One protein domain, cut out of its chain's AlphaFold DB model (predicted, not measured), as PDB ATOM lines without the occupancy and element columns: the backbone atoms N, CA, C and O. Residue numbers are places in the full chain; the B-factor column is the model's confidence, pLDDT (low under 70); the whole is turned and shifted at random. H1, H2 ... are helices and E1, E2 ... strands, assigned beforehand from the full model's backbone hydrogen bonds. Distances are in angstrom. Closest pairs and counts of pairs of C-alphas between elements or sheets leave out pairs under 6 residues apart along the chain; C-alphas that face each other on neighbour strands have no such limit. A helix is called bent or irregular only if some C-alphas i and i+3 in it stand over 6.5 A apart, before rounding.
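This is residues 49 to 141 of the 148 residues of the protein "Peroxisome assembly protein 22" of Lachancea fermentati (UniProt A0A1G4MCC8). A twisted sheet of five parallel strands runs through the domain, with the longest helix, H4, packed along one face over E2 and E1, and H3 on the opposite face over the edge strand E3. The small helices H1, H2 and H5 only graze the sheet, with H5 and H3 toward opposite ends of the longest axis. The printed part has 93 residues with five named helices and five named strands, in the order E1 H1 H2 E2 H3 E3 H4 E4 H5 E5; the sheet order is E3 E2 E1 E4 E5. The class is mixed, helices and strands; the whole is compact, with a radius of gyration of the C-alphas of 12.3 A and spans of 34 by 25 by 21 A.

Strand E1, residues 49 to 51, begins at C-alpha 49 at (-23.758, -41.113, -27.255). Helices H1, residues 54 to 59, and H2, residues 63 to 68, precede E2, residues 71 to 75, 12.9 A long. H3, residues 82 to 88, is 10.2 A long, and E3 holds residues 96 to 98. H4, residues 102 to 112, is 15.4 A long and begins at C-alpha 102 at (-12.551, -30.916, -25.539). E4, residues 116 to 119, is followed by H5, residues 129 to 133, which is irregular, with C-alphas 129 and 132 7.2 A apart. E5, residues 137 to 140, ends at C-alpha 140 at (-28.599, -33.100, -19.438).

E1 and E4 are parallel at 6 degrees, with N 51 and O 118 at 2.9 A. E2 and E1 have N 74 and O 50 at 2.8 A, E3 and E2 have N 97 and O 73 at 2.9 A, and E4 and E5 have N 139 and O 117 at 2.8 A, each within hydrogen-bond range. The units E1, H1 H2, E2; E2, H3, E3; and E4, H5, E5 are strand-helix-strand units, parallel neighbour strands with helices between; E3, H4, E4 is a split one, with E2 and E1 between its strands. The four crossovers are right-handed. H4 has a height over the sheet of 9.1 A and runs along the strands, at 7 degrees to E2 on the local plane; it is only just over E1, where 3 of its C-alphas fall. H3, on the opposite face, has a height over the sheet of 9.3 A, and the closest C-alphas of H3 and E3 are those of Lys 82 and Gly 98, 6.6 A apart. H2 and H3 only just touch, with 3 pairs of C-alphas within 8 A, the closest being Glu 64 and Leu 88 at 6.6 A. H4 and H5 are close but not clearly touching, the C-alphas of Arg 110 and Leu 131 being closest at 7.1 A. Every O i to N i+4 pair is within hydrogen-bond range in H1, H2, H3 and H4; H5 has 0 of 1, and 1 of 2 O i to N i+3 pairs.

The C-alphas farthest apart, those of Arg 90 and Asp 129, are 34.4 A apart. The printed part has no cut and no long link. Its mean pLDDT is 91.3, and no printed residue is under 70.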
ATOM      1  N   THR A  49     -25.124 -41.452 -27.665       95.69
ATOM      2  CA  THR A  49     -23.758 -41.113 -27.255       95.69
ATOM      3  C   THR A  49     -23.796 -40.679 -25.801       95.69
ATOM      4  O   THR A  49     -24.610 -39.830 -25.444       95.69
ATOM      5  N   ILE A  50     -22.935 -41.242 -24.960       94.94
ATOM      6  CA  ILE A  50     -22.821 -40.856 -23.550       94.94
ATOM      7  C   ILE A  50     -21.440 -40.250 -23.347       94.94
ATOM      8  O   ILE A  50     -20.433 -40.912 -23.597       94.94
ATOM      9  N   ILE A  51     -21.391 -39.005 -22.879       95.00
ATOM     10  CA  ILE A  51     -20.145 -38.409 -22.404       95.00
ATOM     11  C   ILE A  51     -19.933 -38.884 -20.969       95.00
ATOM     12  O   ILE A  51     -20.656 -38.487 -20.052       95.00
ATOM     13  N   VAL A  52     -18.964 -39.775 -20.792       93.81
ATOM     14  CA  VAL A  52     -18.657 -40.403 -19.511       93.81
ATOM     15  C   VAL A  52     -17.662 -39.515 -18.788       93.81
ATOM     16  O   VAL A  52     -16.471 -39.569 -19.061       93.81
ATOM     17  N   THR A  53     -18.149 -38.667 -17.892       92.69
ATOM     18  CA  THR A  53     -17.307 -37.891 -16.977       92.69
ATOM     19  C   THR A  53     -17.023 -38.692 -15.697       92.69
ATOM     20  O   THR A  53     -17.599 -39.762 -15.495       92.69
ATOM     21  N   ASN A  54     -16.157 -38.196 -14.806       91.38
ATOM     22  CA  ASN A  54     -15.815 -38.891 -13.555       91.38
ATOM     23  C   ASN A  54     -17.050 -39.233 -12.708       91.38
ATOM     24  O   ASN A  54     -17.142 -40.340 -12.172       91.38
ATOM     25  N   THR A  55     -18.000 -38.305 -12.588       90.19
ATOM     26  CA  THR A  55     -19.213 -38.551 -11.799       90.19
ATOM     27  C   THR A  55     -20.124 -39.571 -12.477       90.19
ATOM     28  O   THR A  55     -20.641 -40.463 -11.807       90.19
ATOM     29  N   VAL A  56     -20.264 -39.510 -13.804       90.12
ATOM     30  CA  VAL A  56     -21.046 -40.495 -14.567       90.12
ATOM     31  C   VAL A  56     -20.433 -41.891 -14.448       90.12
ATOM     32  O   VAL A  56     -21.159 -42.846 -14.190       90.12
ATOM     33  N   TYR A  57     -19.106 -42.005 -14.571       91.12
ATOM     34  CA  TYR A  57     -18.381 -43.269 -14.422       91.12
ATOM     35  C   TYR A  57     -18.668 -43.949 -13.080       91.12
ATOM     36  O   TYR A  57     -18.960 -45.139 -13.042       91.12
ATOM     37  N   ARG A  58     -18.623 -43.178 -11.987       89.38
ATOM     38  CA  ARG A  58     -18.824 -43.682 -10.618       89.38
ATOM     39  C   ARG A  58     -20.279 -43.974 -10.263       89.38
ATOM     40  O   ARG A  58     -20.519 -44.727  -9.331       89.38
ATOM     41  N   ALA A  59     -21.229 -43.327 -10.930       87.69
ATOM     42  CA  ALA A  59     -22.652 -43.489 -10.644       87.69
ATOM     43  C   ALA A  59     -23.271 -44.706 -11.343       87.69
ATOM     44  O   ALA A  59     -24.365 -45.137 -10.983       87.69
ATOM     45  N   VAL A  60     -22.604 -45.229 -12.370       87.75
ATOM     46  CA  VAL A  60     -23.103 -46.326 -13.194       87.75
ATOM     47  C   VAL A  60     -22.283 -47.574 -12.909       87.75
ATOM     48  O   VAL A  60     -21.098 -47.634 -13.216       87.75
ATOM     49  N   ASP A  61     -22.946 -48.597 -12.381       84.81
ATOM     50  CA  ASP A  61     -22.279 -49.850 -12.013       84.81
ATOM     51  C   ASP A  61     -22.265 -50.889 -13.148       84.81
ATOM     52  O   ASP A  61     -21.442 -51.798 -13.152       84.81
ATOM     53  N   ASN A  62     -23.178 -50.786 -14.125       88.62
ATOM     54  CA  ASN A  62     -23.411 -51.834 -15.128       88.62
ATOM     55  C   ASN A  62     -23.056 -51.396 -16.559       88.62
ATOM     56  O   ASN A  62     -23.906 -51.371 -17.455       88.62
ATOM     57  N   TRP A  63     -21.787 -51.043 -16.767       90.62
ATOM     58  CA  TRP A  63     -21.265 -50.629 -18.073       90.62
ATOM     59  C   TRP A  63     -21.349 -51.724 -19.141       90.62
ATOM     60  O   TRP A  63     -21.643 -51.411 -20.291       90.62
ATOM     61  N   GLU A  64     -21.175 -52.995 -18.770       89.44
ATOM     62  CA  GLU A  64     -21.281 -54.137 -19.691       89.44
ATOM     63  C   GLU A  64     -22.647 -54.174 -20.384       89.44
ATOM     64  O   GLU A  64     -22.729 -54.232 -21.608       89.44
ATOM     65  N   SER A  65     -23.734 -54.044 -19.618       88.12
ATOM     66  CA  SER A  65     -25.095 -54.013 -20.169       88.12
ATOM     67  C   SER A  65     -25.319 -52.819 -21.103       88.12
ATOM     68  O   SER A  65     -25.964 -52.952 -22.141       88.12
ATOM     69  N   ILE A  66     -24.745 -51.656 -20.775       89.50
ATOM     70  CA  ILE A  66     -24.827 -50.453 -21.619       89.50
ATOM     71  C   ILE A  66     -24.067 -50.655 -22.937       89.50
ATOM     72  O   ILE A  66     -24.536 -50.215 -23.986       89.50
ATOM     73  N   LEU A  67     -22.918 -51.333 -22.904       90.69
ATOM     74  CA  LEU A  67     -22.094 -51.604 -24.083       90.69
ATOM     75  C   LEU A  67     -22.725 -52.621 -25.042       90.69
ATOM     76  O   LEU A  67     -22.380 -52.615 -26.223       90.69
ATOM     77  N   GLN A  68     -23.678 -53.440 -24.592       89.81
ATOM     78  CA  GLN A  68     -24.444 -54.339 -25.467       89.81
ATOM     79  C   GLN A  68     -25.458 -53.590 -26.352       89.81
ATOM     80  O   GLN A  68     -25.827 -54.078 -27.422       89.81
ATOM     81  N   ASP A  69     -25.875 -52.387 -25.952       89.62
ATOM     82  CA  ASP A  69     -26.786 -51.540 -26.725       89.62
ATOM     83  C   ASP A  69     -26.048 -50.770 -27.856       89.62
ATOM     84  O   ASP A  69     -24.815 -50.796 -27.977       89.62
ATOM     85  N   ASP A  70     -26.791 -50.060 -28.719       90.88
ATOM     86  CA  ASP A  70     -26.215 -49.132 -29.713       90.88
ATOM     87  C   ASP A  70     -25.793 -47.819 -29.034       90.88
ATOM     88  O   ASP A  70     -26.444 -46.773 -29.136       90.88
ATOM     89  N   VAL A  71     -24.708 -47.910 -28.269       93.25
ATOM     90  CA  VAL A  71     -24.155 -46.821 -27.469       93.25
ATOM     91  C   VAL A  71     -22.716 -46.557 -27.870       93.25
ATOM     92  O   VAL A  71     -21.957 -47.487 -28.121       93.25
ATOM     93  N   VAL A  72     -22.325 -45.286 -27.890       95.50
ATOM     94  CA  VAL A  72     -20.917 -44.884 -27.961       95.50
ATOM     95  C   VAL A  72     -20.568 -44.106 -26.700       95.50
ATOM     96  O   VAL A  72     -21.267 -43.156 -26.341       95.50
ATOM     97  N   LEU A  73     -19.500 -44.517 -26.022       95.62
ATOM     98  CA  LEU A  73     -18.982 -43.852 -24.832       95.62
ATOM     99  C   LEU A  73     -17.860 -42.902 -25.249       95.62
ATOM    100  O   LEU A  73     -16.849 -43.330 -25.806       95.62
ATOM    101  N   LEU A  74     -18.043 -41.612 -24.982       96.38
ATOM    102  CA  LEU A  74     -17.027 -40.584 -25.178       96.38
ATOM    103  C   LEU A  74     -16.399 -40.237 -23.841       96.38
ATOM    104  O   LEU A  74     -17.093 -39.810 -22.919       96.38
ATOM    105  N   ILE A  75     -15.085 -40.395 -23.751       95.44
ATOM    106  CA  ILE A  75     -14.329 -40.078 -22.545       95.44
ATOM    107  C   ILE A  75     -13.651 -38.718 -22.756       95.44
ATOM    108  O   ILE A  75     -12.862 -38.586 -23.699       95.44
ATOM    109  N   PRO A  76     -13.970 -37.704 -21.931       94.38
ATOM    110  CA  PRO A  76     -13.344 -36.394 -22.004       94.38
ATOM    111  C   PRO A  76     -11.859 -36.455 -21.622       94.38
ATOM    112  O   PRO A  76     -11.417 -37.421 -20.988       94.38
ATOM    113  N   PRO A  77     -11.076 -35.421 -21.979       92.25
ATOM    114  CA  PRO A  77      -9.680 -35.334 -21.577       92.25
ATOM    115  C   PRO A  77      -9.531 -35.398 -20.054       92.25
ATOM    116  O   PRO A  77     -10.428 -35.016 -19.302       92.25
ATOM    117  N   ASN A  78      -8.366 -35.856 -19.596       87.44
ATOM    118  CA  ASN A  78      -8.016 -35.991 -18.174       87.44
ATOM    119  C   ASN A  78      -8.847 -37.025 -17.387       87.44
ATOM    120  O   ASN A  78      -8.813 -37.035 -16.156       87.44
ATOM    121  N   CYS A  79      -9.563 -37.916 -18.071       86.31
ATOM    122  CA  CYS A  79     -10.252 -39.047 -17.455       86.31
ATOM    123  C   CYS A  79      -9.431 -40.336 -17.612       86.31
ATOM    124  O   CYS A  79      -9.130 -40.761 -18.724       86.31
ATOM    125  N   GLY A  80      -9.066 -40.960 -16.487       85.19
ATOM    126  CA  GLY A  80      -8.169 -42.125 -16.444       85.19
ATOM    127  C   GLY A  80      -8.845 -43.497 -16.541       85.19
ATOM    128  O   GLY A  80      -8.160 -44.504 -16.456       85.19
ATOM    129  N   PHE A  81     -10.167 -43.560 -16.707       89.31
ATOM    130  CA  PHE A  81     -10.948 -44.809 -16.661       89.31
ATOM    131  C   PHE A  81     -11.217 -45.431 -18.045       89.31
ATOM    132  O   PHE A  81     -12.057 -46.318 -18.188       89.31
ATOM    133  N   LYS A  82     -10.532 -44.962 -19.097       88.19
ATOM    134  CA  LYS A  82     -10.678 -45.518 -20.451       88.19
ATOM    135  C   LYS A  82     -10.273 -46.983 -20.507       88.19
ATOM    136  O   LYS A  82     -11.027 -47.798 -21.034       88.19
ATOM    137  N   ASP A  83      -9.097 -47.293 -19.979       88.31
ATOM    138  CA  ASP A  83      -8.546 -48.644 -20.037       88.31
ATOM    139  C   ASP A  83      -9.393 -49.605 -19.190       88.31
ATOM    140  O   ASP A  83      -9.676 -50.720 -19.626       88.31
ATOM    141  N   ASP A  84      -9.910 -49.131 -18.050       90.06
ATOM    142  CA  ASP A  84     -10.857 -49.867 -17.207       90.06
ATOM    143  C   ASP A  84     -12.121 -50.247 -17.998       90.06
ATOM    144  O   ASP A  84     -12.468 -51.426 -18.084       90.06
ATOM    145  N   LEU A  85     -12.763 -49.275 -18.661       88.12
ATOM    146  CA  LEU A  85     -13.952 -49.509 -19.492       88.12
ATOM    147  C   LEU A  85     -13.675 -50.437 -20.680       88.12
ATOM    148  O   LEU A  85     -14.511 -51.274 -21.012       88.12
ATOM    149  N   GLN A  86     -12.514 -50.314 -21.324       88.50
ATOM    150  CA  GLN A  86     -12.142 -51.187 -22.443       88.50
ATOM    151  C   GLN A  86     -11.817 -52.616 -21.993       88.50
ATOM    152  O   GLN A  86     -11.941 -53.552 -22.786       88.50
ATOM    153  N   SER A  87     -11.408 -52.796 -20.736       88.69
ATOM    154  CA  SER A  87     -11.123 -54.112 -20.162       88.69
ATOM    155  C   SER A  87     -12.378 -54.885 -19.741       88.69
ATOM    156  O   SER A  87     -12.340 -56.115 -19.767       88.69
ATOM    157  N   LEU A  88     -13.471 -54.178 -19.414       87.94
ATOM    158  CA  LEU A  88     -14.772 -54.747 -19.029       87.94
ATOM    159  C   LEU A  88     -15.400 -55.575 -20.158       87.94
ATOM    160  O   LEU A  88     -15.815 -56.707 -19.938       87.94
ATOM    161  N   ASP A  89     -15.426 -55.037 -21.379       85.25
ATOM    162  CA  ASP A  89     -15.981 -55.727 -22.547       85.25
ATOM    163  C   ASP A  89     -15.075 -55.526 -23.770       85.25
ATOM    164  O   ASP A  89     -15.118 -54.505 -24.465       85.25
ATOM    165  N   ARG A  90     -14.230 -56.530 -24.035       85.38
ATOM    166  CA  ARG A  90     -13.265 -56.487 -25.142       85.38
ATOM    167  C   ARG A  90     -13.942 -56.472 -26.508       85.38
ATOM    168  O   ARG A  90     -13.426 -55.811 -27.412       85.38
ATOM    169  N   ASP A  91     -15.083 -57.141 -26.648       89.00
ATOM    170  CA  ASP A  91     -15.798 -57.255 -27.920       89.00
ATOM    171  C   ASP A  91     -16.421 -55.907 -28.312       89.00
ATOM    172  O   ASP A  91     -16.421 -55.514 -29.484       89.00
ATOM    173  N   ASN A  92     -16.858 -55.132 -27.315       91.31
ATOM    174  CA  ASN A  92     -17.429 -53.797 -27.495       91.31
ATOM    175  C   ASN A  92     -16.453 -52.641 -27.220       91.31
ATOM    176  O   ASN A  92     -16.857 -51.479 -27.254       91.31
ATOM    177  N   SER A  93     -15.160 -52.919 -27.027       91.38
ATOM    178  CA  SER A  93     -14.128 -51.902 -26.749       91.38
ATOM    179  C   SER A  93     -14.053 -50.786 -27.803       91.38
ATOM    180  O   SER A  93     -13.768 -49.632 -27.480       91.38
ATOM    181  N   HIS A  94     -14.391 -51.101 -29.057       92.19
ATOM    182  CA  HIS A  94     -14.469 -50.154 -30.173       92.19
ATOM    183  C   HIS A  94     -15.559 -49.075 -30.006       92.19
ATOM    184  O   HIS A  94     -15.516 -48.054 -30.691       92.19
ATOM    185  N   LYS A  95     -16.529 -49.276 -29.101       94.38
ATOM    186  CA  LYS A  95     -17.569 -48.295 -28.750       94.38
ATOM    187  C   LYS A  95     -17.078 -47.235 -27.760       94.38
ATOM    188  O   LYS A  95     -17.808 -46.287 -27.480       94.38
ATOM    189  N   ILE A  96     -15.866 -47.386 -27.222       94.94
ATOM    190  CA  ILE A  96     -15.276 -46.484 -26.230       94.94
ATOM    191  C   ILE A  96     -14.202 -45.636 -26.903       94.94
ATOM    192  O   ILE A  96     -13.145 -46.137 -27.296       94.94
ATOM    193  N   ILE A  97     -14.451 -44.335 -27.000       95.25
ATOM    194  CA  ILE A  97     -13.567 -43.381 -27.667       95.25
ATOM    195  C   ILE A  97     -13.040 -42.391 -26.628       95.25
ATOM    196  O   ILE A  97     -13.785 -41.592 -26.059       95.25
ATOM    197  N   GLY A  98     -11.729 -42.441 -26.390       94.88
ATOM    198  CA  GLY A  98     -11.026 -41.440 -25.591       94.88
ATOM    199  C   GLY A  98     -10.690 -40.213 -26.423       94.88
ATOM    200  O   GLY A  98     -10.200 -40.359 -27.541       94.88
ATOM    201  N   CYS A  99     -10.953 -39.030 -25.879       94.75
ATOM    202  CA  CYS A  99     -10.648 -37.759 -26.521       94.75
ATOM    203  C   CYS A  99      -9.518 -37.047 -25.771       94.75
ATOM    204  O   CYS A  99      -9.602 -36.856 -24.561       94.75
ATOM    205  N   ASP A 100      -8.498 -36.597 -26.500       93.31
ATOM    206  CA  ASP A 100      -7.353 -35.889 -25.910       93.31
ATOM    207  C   ASP A 100      -7.651 -34.406 -25.635       93.31
ATOM    208  O   ASP A 100      -6.972 -33.755 -24.845       93.31
ATOM    209  N   THR A 101      -8.679 -33.852 -26.286       95.31
ATOM    210  CA  THR A 101      -9.091 -32.449 -26.155       95.31
ATOM    211  C   THR A 101     -10.613 -32.315 -26.136       95.31
ATOM    212  O   THR A 101     -11.334 -33.140 -26.707       95.31
ATOM    213  N   MET A 102     -11.116 -31.239 -25.521       94.81
ATOM    214  CA  MET A 102     -12.551 -30.916 -25.539       94.81
ATOM    215  C   MET A 102     -13.051 -30.629 -26.960       94.81
ATOM    216  O   MET A 102     -14.134 -31.065 -27.338       94.81
ATOM    217  N   GLU A 103     -12.246 -29.957 -27.787       94.62
ATOM    218  CA  GLU A 103     -12.572 -29.725 -29.199       94.62
ATOM    219  C   GLU A 103     -12.708 -31.041 -29.979       94.62
ATOM    220  O   GLU A 103     -13.654 -31.213 -30.755       94.62
ATOM    221  N   GLY A 104     -11.805 -31.994 -29.730       95.19
ATOM    222  CA  GLY A 104     -11.881 -33.342 -30.283       95.19
ATOM    223  C   GLY A 104     -13.161 -34.055 -29.856       95.19
ATOM    224  O   GLY A 104     -13.872 -34.589 -30.703       95.19
ATOM    225  N   LEU A 105     -13.519 -33.977 -28.573       95.88
ATOM    226  CA  LEU A 105     -14.751 -34.566 -28.045       95.88
ATOM    227  C   LEU A 105     -16.003 -34.031 -28.750       95.88
ATOM    228  O   LEU A 105     -16.858 -34.808 -29.189       95.88
ATOM    229  N   TRP A 106     -16.101 -32.714 -28.921       95.56
ATOM    230  CA  TRP A 106     -17.231 -32.112 -29.628       95.56
ATOM    231  C   TRP A 106     -17.224 -32.456 -31.119       95.56
ATOM    232  O   TRP A 106     -18.281 -32.697 -31.700       95.56
ATOM    233  N   SER A 107     -16.048 -32.557 -31.734       95.56
ATOM    234  CA  SER A 107     -15.905 -32.973 -33.132       95.56
ATOM    235  C   SER A 107     -16.372 -34.412 -33.353       95.56
ATOM    236  O   SER A 107     -17.140 -34.672 -34.281       95.56
ATOM    237  N   VAL A 108     -15.996 -35.337 -32.464       95.62
ATOM    238  CA  VAL A 108     -16.474 -36.726 -32.499       95.62
ATOM    239  C   VAL A 108     -17.984 -36.779 -32.269       95.62
ATOM    240  O   VAL A 108     -18.691 -37.454 -33.012       95.62
ATOM    241  N   THR A 109     -18.509 -36.001 -31.319       94.88
ATOM    242  CA  THR A 109     -19.959 -35.904 -31.072       94.88
ATOM    243  C   THR A 109     -20.721 -35.497 -32.342       94.88
ATOM    244  O   THR A 109     -21.700 -36.145 -32.720       94.88
ATOM    245  N   ARG A 110     -20.236 -34.475 -33.067       95.00
ATOM    246  CA  ARG A 110     -20.815 -34.027 -34.351       95.00
ATOM    247  C   ARG A 110     -20.690 -35.062 -35.467       95.00
ATOM    248  O   ARG A 110     -21.532 -35.086 -36.367       95.00
ATOM    249  N   HIS A 111     -19.636 -35.874 -35.440       95.06
ATOM    250  CA  HIS A 111     -19.396 -36.925 -36.425       95.06
ATOM    251  C   HIS A 111     -20.334 -38.121 -36.225       95.06
ATOM    252  O   HIS A 111     -20.896 -38.622 -37.196       95.06
ATOM    253  N   LEU A 112     -20.545 -38.540 -34.974       93.06
ATOM    254  CA  LEU A 112     -21.353 -39.714 -34.638       93.06
ATOM    255  C   LEU A 112     -22.841 -39.536 -34.957       93.06
ATOM    256  O   LEU A 112     -23.495 -40.516 -35.313       93.06
ATOM    257  N   ARG A 113     -23.374 -38.313 -34.811       92.06
ATOM    258  CA  ARG A 113     -24.782 -37.957 -35.099       92.06
ATOM    259  C   ARG A 113     -25.798 -38.960 -34.545       92.06
ATOM    260  O   ARG A 113     -26.784 -39.306 -35.197       92.06
ATOM    261  N   LYS A 114     -25.528 -39.476 -33.346       90.69
ATOM    262  CA  LYS A 114     -26.448 -40.380 -32.656       90.69
ATOM    263  C   LYS A 114     -27.703 -39.598 -32.272       90.69
ATOM    264  O   LYS A 114     -27.646 -38.392 -32.020       90.69
ATOM    265  N   LYS A 115     -28.834 -40.300 -32.234       91.25
ATOM    266  CA  LYS A 115     -30.148 -39.702 -31.981       91.25
ATOM    267  C   LYS A 115     -30.188 -38.996 -30.630       91.25
ATOM    268  O   LYS A 115     -30.748 -37.907 -30.515       91.25
ATOM    269  N   GLU A 116     -29.548 -39.592 -29.633       93.25
ATOM    270  CA  GLU A 116     -29.479 -39.056 -28.282       93.25
ATOM    271  C   GLU A 116     -28.039 -38.770 -27.842       93.25
ATOM    272  O   GLU A 116     -27.131 -39.566 -28.082       93.25
ATOM    273  N   LEU A 117     -27.844 -37.639 -27.165       93.88
ATOM    274  CA  LEU A 117     -26.609 -37.268 -26.481       93.88
ATOM    275  C   LEU A 117     -26.890 -37.108 -24.988       93.88
ATOM    276  O   LEU A 117     -27.693 -36.261 -24.602       93.88
ATOM    277  N   VAL A 118     -26.211 -37.890 -24.157       93.62
ATOM    278  CA  VAL A 118     -26.290 -37.815 -22.696       93.62
ATOM    279  C   VAL A 118     -25.017 -37.164 -22.172       93.62
ATOM    280  O   VAL A 118     -23.915 -37.615 -22.490       93.62
ATOM    281  N   LEU A 119     -25.160 -36.106 -21.376       93.06
ATOM    282  CA  LEU A 119     -24.026 -35.369 -20.825       93.06
ATOM    283  C   LEU A 119     -24.327 -34.789 -19.443       93.06
ATOM    284  O   LEU A 119     -25.480 -34.504 -19.119       93.06
ATOM    285  N   LEU A 120     -23.279 -34.573 -18.648       92.19
ATOM    286  CA  LEU A 120     -23.342 -33.866 -17.370       92.19
ATOM    287  C   LEU A 120     -22.736 -32.464 -17.553       92.19
ATOM    288  O   LEU A 120     -21.513 -32.343 -17.612       92.19
ATOM    289  N   PRO A 121     -23.549 -31.393 -17.661       88.81
ATOM    290  CA  PRO A 121     -23.034 -30.075 -18.027       88.81
ATOM    291  C   PRO A 121     -22.034 -29.495 -17.024       88.81
ATOM    292  O   PRO A 121     -21.166 -28.729 -17.413       88.81
ATOM    293  N   GLY A 122     -22.164 -29.848 -15.740       87.12
ATOM    294  CA  GLY A 122     -21.325 -29.305 -14.669       87.12
ATOM    295  C   GLY A 122     -19.864 -29.762 -14.699       87.12
ATOM    296  O   GLY A 122     -19.051 -29.179 -13.994       87.12
ATOM    297  N   GLU A 123     -19.529 -30.777 -15.500       86.62
ATOM    298  CA  GLU A 123     -18.166 -31.320 -15.623       86.62
ATOM    299  C   GLU A 123     -17.583 -31.142 -17.034       86.62
ATOM    300  O   GLU A 123     -16.551 -31.729 -17.355       86.62
ATOM    301  N   LEU A 124     -18.256 -30.375 -17.898       89.31
ATOM    302  CA  LEU A 124     -17.873 -30.204 -19.296       89.31
ATOM    303  C   LEU A 124     -17.699 -28.729 -19.637       89.31
ATOM    304  O   LEU A 124     -18.633 -27.934 -19.535       89.31
ATOM    305  N   ASP A 125     -16.519 -28.395 -20.145       87.94
ATOM    306  CA  ASP A 125     -16.202 -27.048 -20.595       87.94
ATOM    307  C   ASP A 125     -16.634 -26.808 -22.047       87.94
ATOM    308  O   ASP A 125     -16.445 -27.645 -22.937       87.94
ATOM    309  N   GLY A 126     -17.182 -25.618 -22.301       86.69
ATOM    310  CA  GLY A 126     -17.402 -25.116 -23.658       86.69
ATOM    311  C   GLY A 126     -18.377 -25.950 -24.492       86.69
ATOM    312  O   GLY A 126     -18.094 -26.220 -25.657       86.69
ATOM    313  N   ILE A 127     -19.506 -26.364 -23.905       91.88
ATOM    314  CA  ILE A 127     -20.572 -27.089 -24.613       91.88
ATOM    315  C   ILE A 127     -21.068 -26.239 -25.799       91.88
ATOM    316  O   ILE A 127     -21.606 -25.157 -25.565       91.88
ATOM    317  N   PRO A 128     -20.936 -26.706 -27.054       92.12
ATOM    318  CA  PRO A 128     -21.358 -25.929 -28.211       92.12
ATOM    319  C   PRO A 128     -22.881 -25.780 -28.299       92.12
ATOM    320  O   PRO A 128     -23.626 -26.753 -28.159       92.12
ATOM    321  N   ASP A 129     -23.346 -24.579 -28.640       89.38
ATOM    322  CA  ASP A 129     -24.775 -24.300 -28.849       89.38
ATOM    323  C   ASP A 129     -25.348 -25.023 -30.080       89.38
ATOM    324  O   ASP A 129     -26.556 -25.237 -30.197       89.38
ATOM    325  N   ASP A 130     -24.483 -25.429 -31.014       91.12
ATOM    326  CA  ASP A 130     -24.872 -26.066 -32.269       91.12
ATOM    327  C   ASP A 130     -25.136 -27.575 -32.151       91.12
ATOM    328  O   ASP A 130     -25.566 -28.187 -33.129       91.12
ATOM    329  N   LEU A 131     -24.955 -28.182 -30.969       89.75
ATOM    330  CA  LEU A 131     -25.146 -29.625 -30.752       89.75
ATOM    331  C   LEU A 131     -26.540 -30.133 -31.150       89.75
ATOM    332  O   LEU A 131     -26.665 -31.240 -31.676       89.75
ATOM    333  N   ALA A 132     -27.579 -29.311 -30.983       89.25
ATOM    334  CA  ALA A 132     -28.955 -29.657 -31.358       89.25
ATOM    335  C   ALA A 132     -29.144 -29.892 -32.871       89.25
ATOM    336  O   ALA A 132     -30.170 -30.412 -33.295       89.25
ATOM    337  N   ARG A 133     -28.164 -29.515 -33.705       91.81
ATOM    338  CA  ARG A 133     -28.174 -29.789 -35.152       91.81
ATOM    339  C   ARG A 133     -27.708 -31.203 -35.499       91.81
ATOM    340  O   ARG A 133     -27.932 -31.648 -36.621       91.81
ATOM    341  N   TYR A 134     -27.030 -31.879 -34.573       91.06
ATOM    342  CA  TYR A 134     -26.411 -33.191 -34.801       91.06
ATOM    343  C   TYR A 134     -27.082 -34.308 -34.002       91.06
ATOM    344  O   TYR A 134     -26.953 -35.468 -34.382       91.06
ATOM    345  N   CYS A 135     -27.797 -33.961 -32.930       89.38
ATOM    346  CA  CYS A 135     -28.535 -34.893 -32.085       89.38
ATOM    347  C   CYS A 135     -29.989 -34.434 -31.963       89.38
ATOM    348  O   CYS A 135     -30.249 -33.260 -31.704       89.38
ATOM    349  N   GLU A 136     -30.934 -35.363 -32.104       89.50
ATOM    350  CA  GLU A 136     -32.369 -35.072 -31.971       89.50
ATOM    351  C   GLU A 136     -32.753 -34.779 -30.515       89.50
ATOM    352  O   GLU A 136     -33.634 -33.960 -30.248       89.50
ATOM    353  N   ARG A 137     -32.090 -35.446 -29.563       90.69
ATOM    354  CA  ARG A 137     -32.330 -35.292 -28.127       90.69
ATOM    355  C   ARG A 137     -31.021 -35.095 -27.372       90.69
ATOM    356  O   ARG A 137     -30.098 -35.890 -27.506       90.69
ATOM    357  N   ILE A 138     -30.966 -34.065 -26.528       91.12
ATOM    358  CA  ILE A 138     -29.859 -33.836 -25.592       91.12
ATOM    359  C   ILE A 138     -30.394 -34.007 -24.172       91.12
ATOM    360  O   ILE A 138     -31.219 -33.214 -23.716       91.12
ATOM    361  N   VAL A 139     -29.920 -35.035 -23.475       90.81
ATOM    362  CA  VAL A 139     -30.234 -35.298 -22.071       90.81
ATOM    363  C   VAL A 139     -29.123 -34.727 -21.210       90.81
ATOM    364  O   VAL A 139     -27.978 -35.175 -21.244       90.81
ATOM    365  N   ARG A 140     -29.483 -33.714 -20.424       90.25
ATOM    366  CA  ARG A 140     -28.599 -33.100 -19.438       90.25
ATOM    367  C   ARG A 140     -28.861 -33.763 -18.094       90.25
ATOM    368  O   ARG A 140     -29.947 -33.608 -17.541       90.25
ATOM    369  N   LEU A 141     -27.884 -34.509 -17.599       86.94
ATOM    370  CA  LEU A 141     -27.948 -35.124 -16.280       86.94
ATOM    371  C   LEU A 141     -27.828 -34.034 -15.210       86.94
ATOM    372  O   LEU A 141     -27.036 -33.099 -15.347       86.94
TER     373      LEU A 141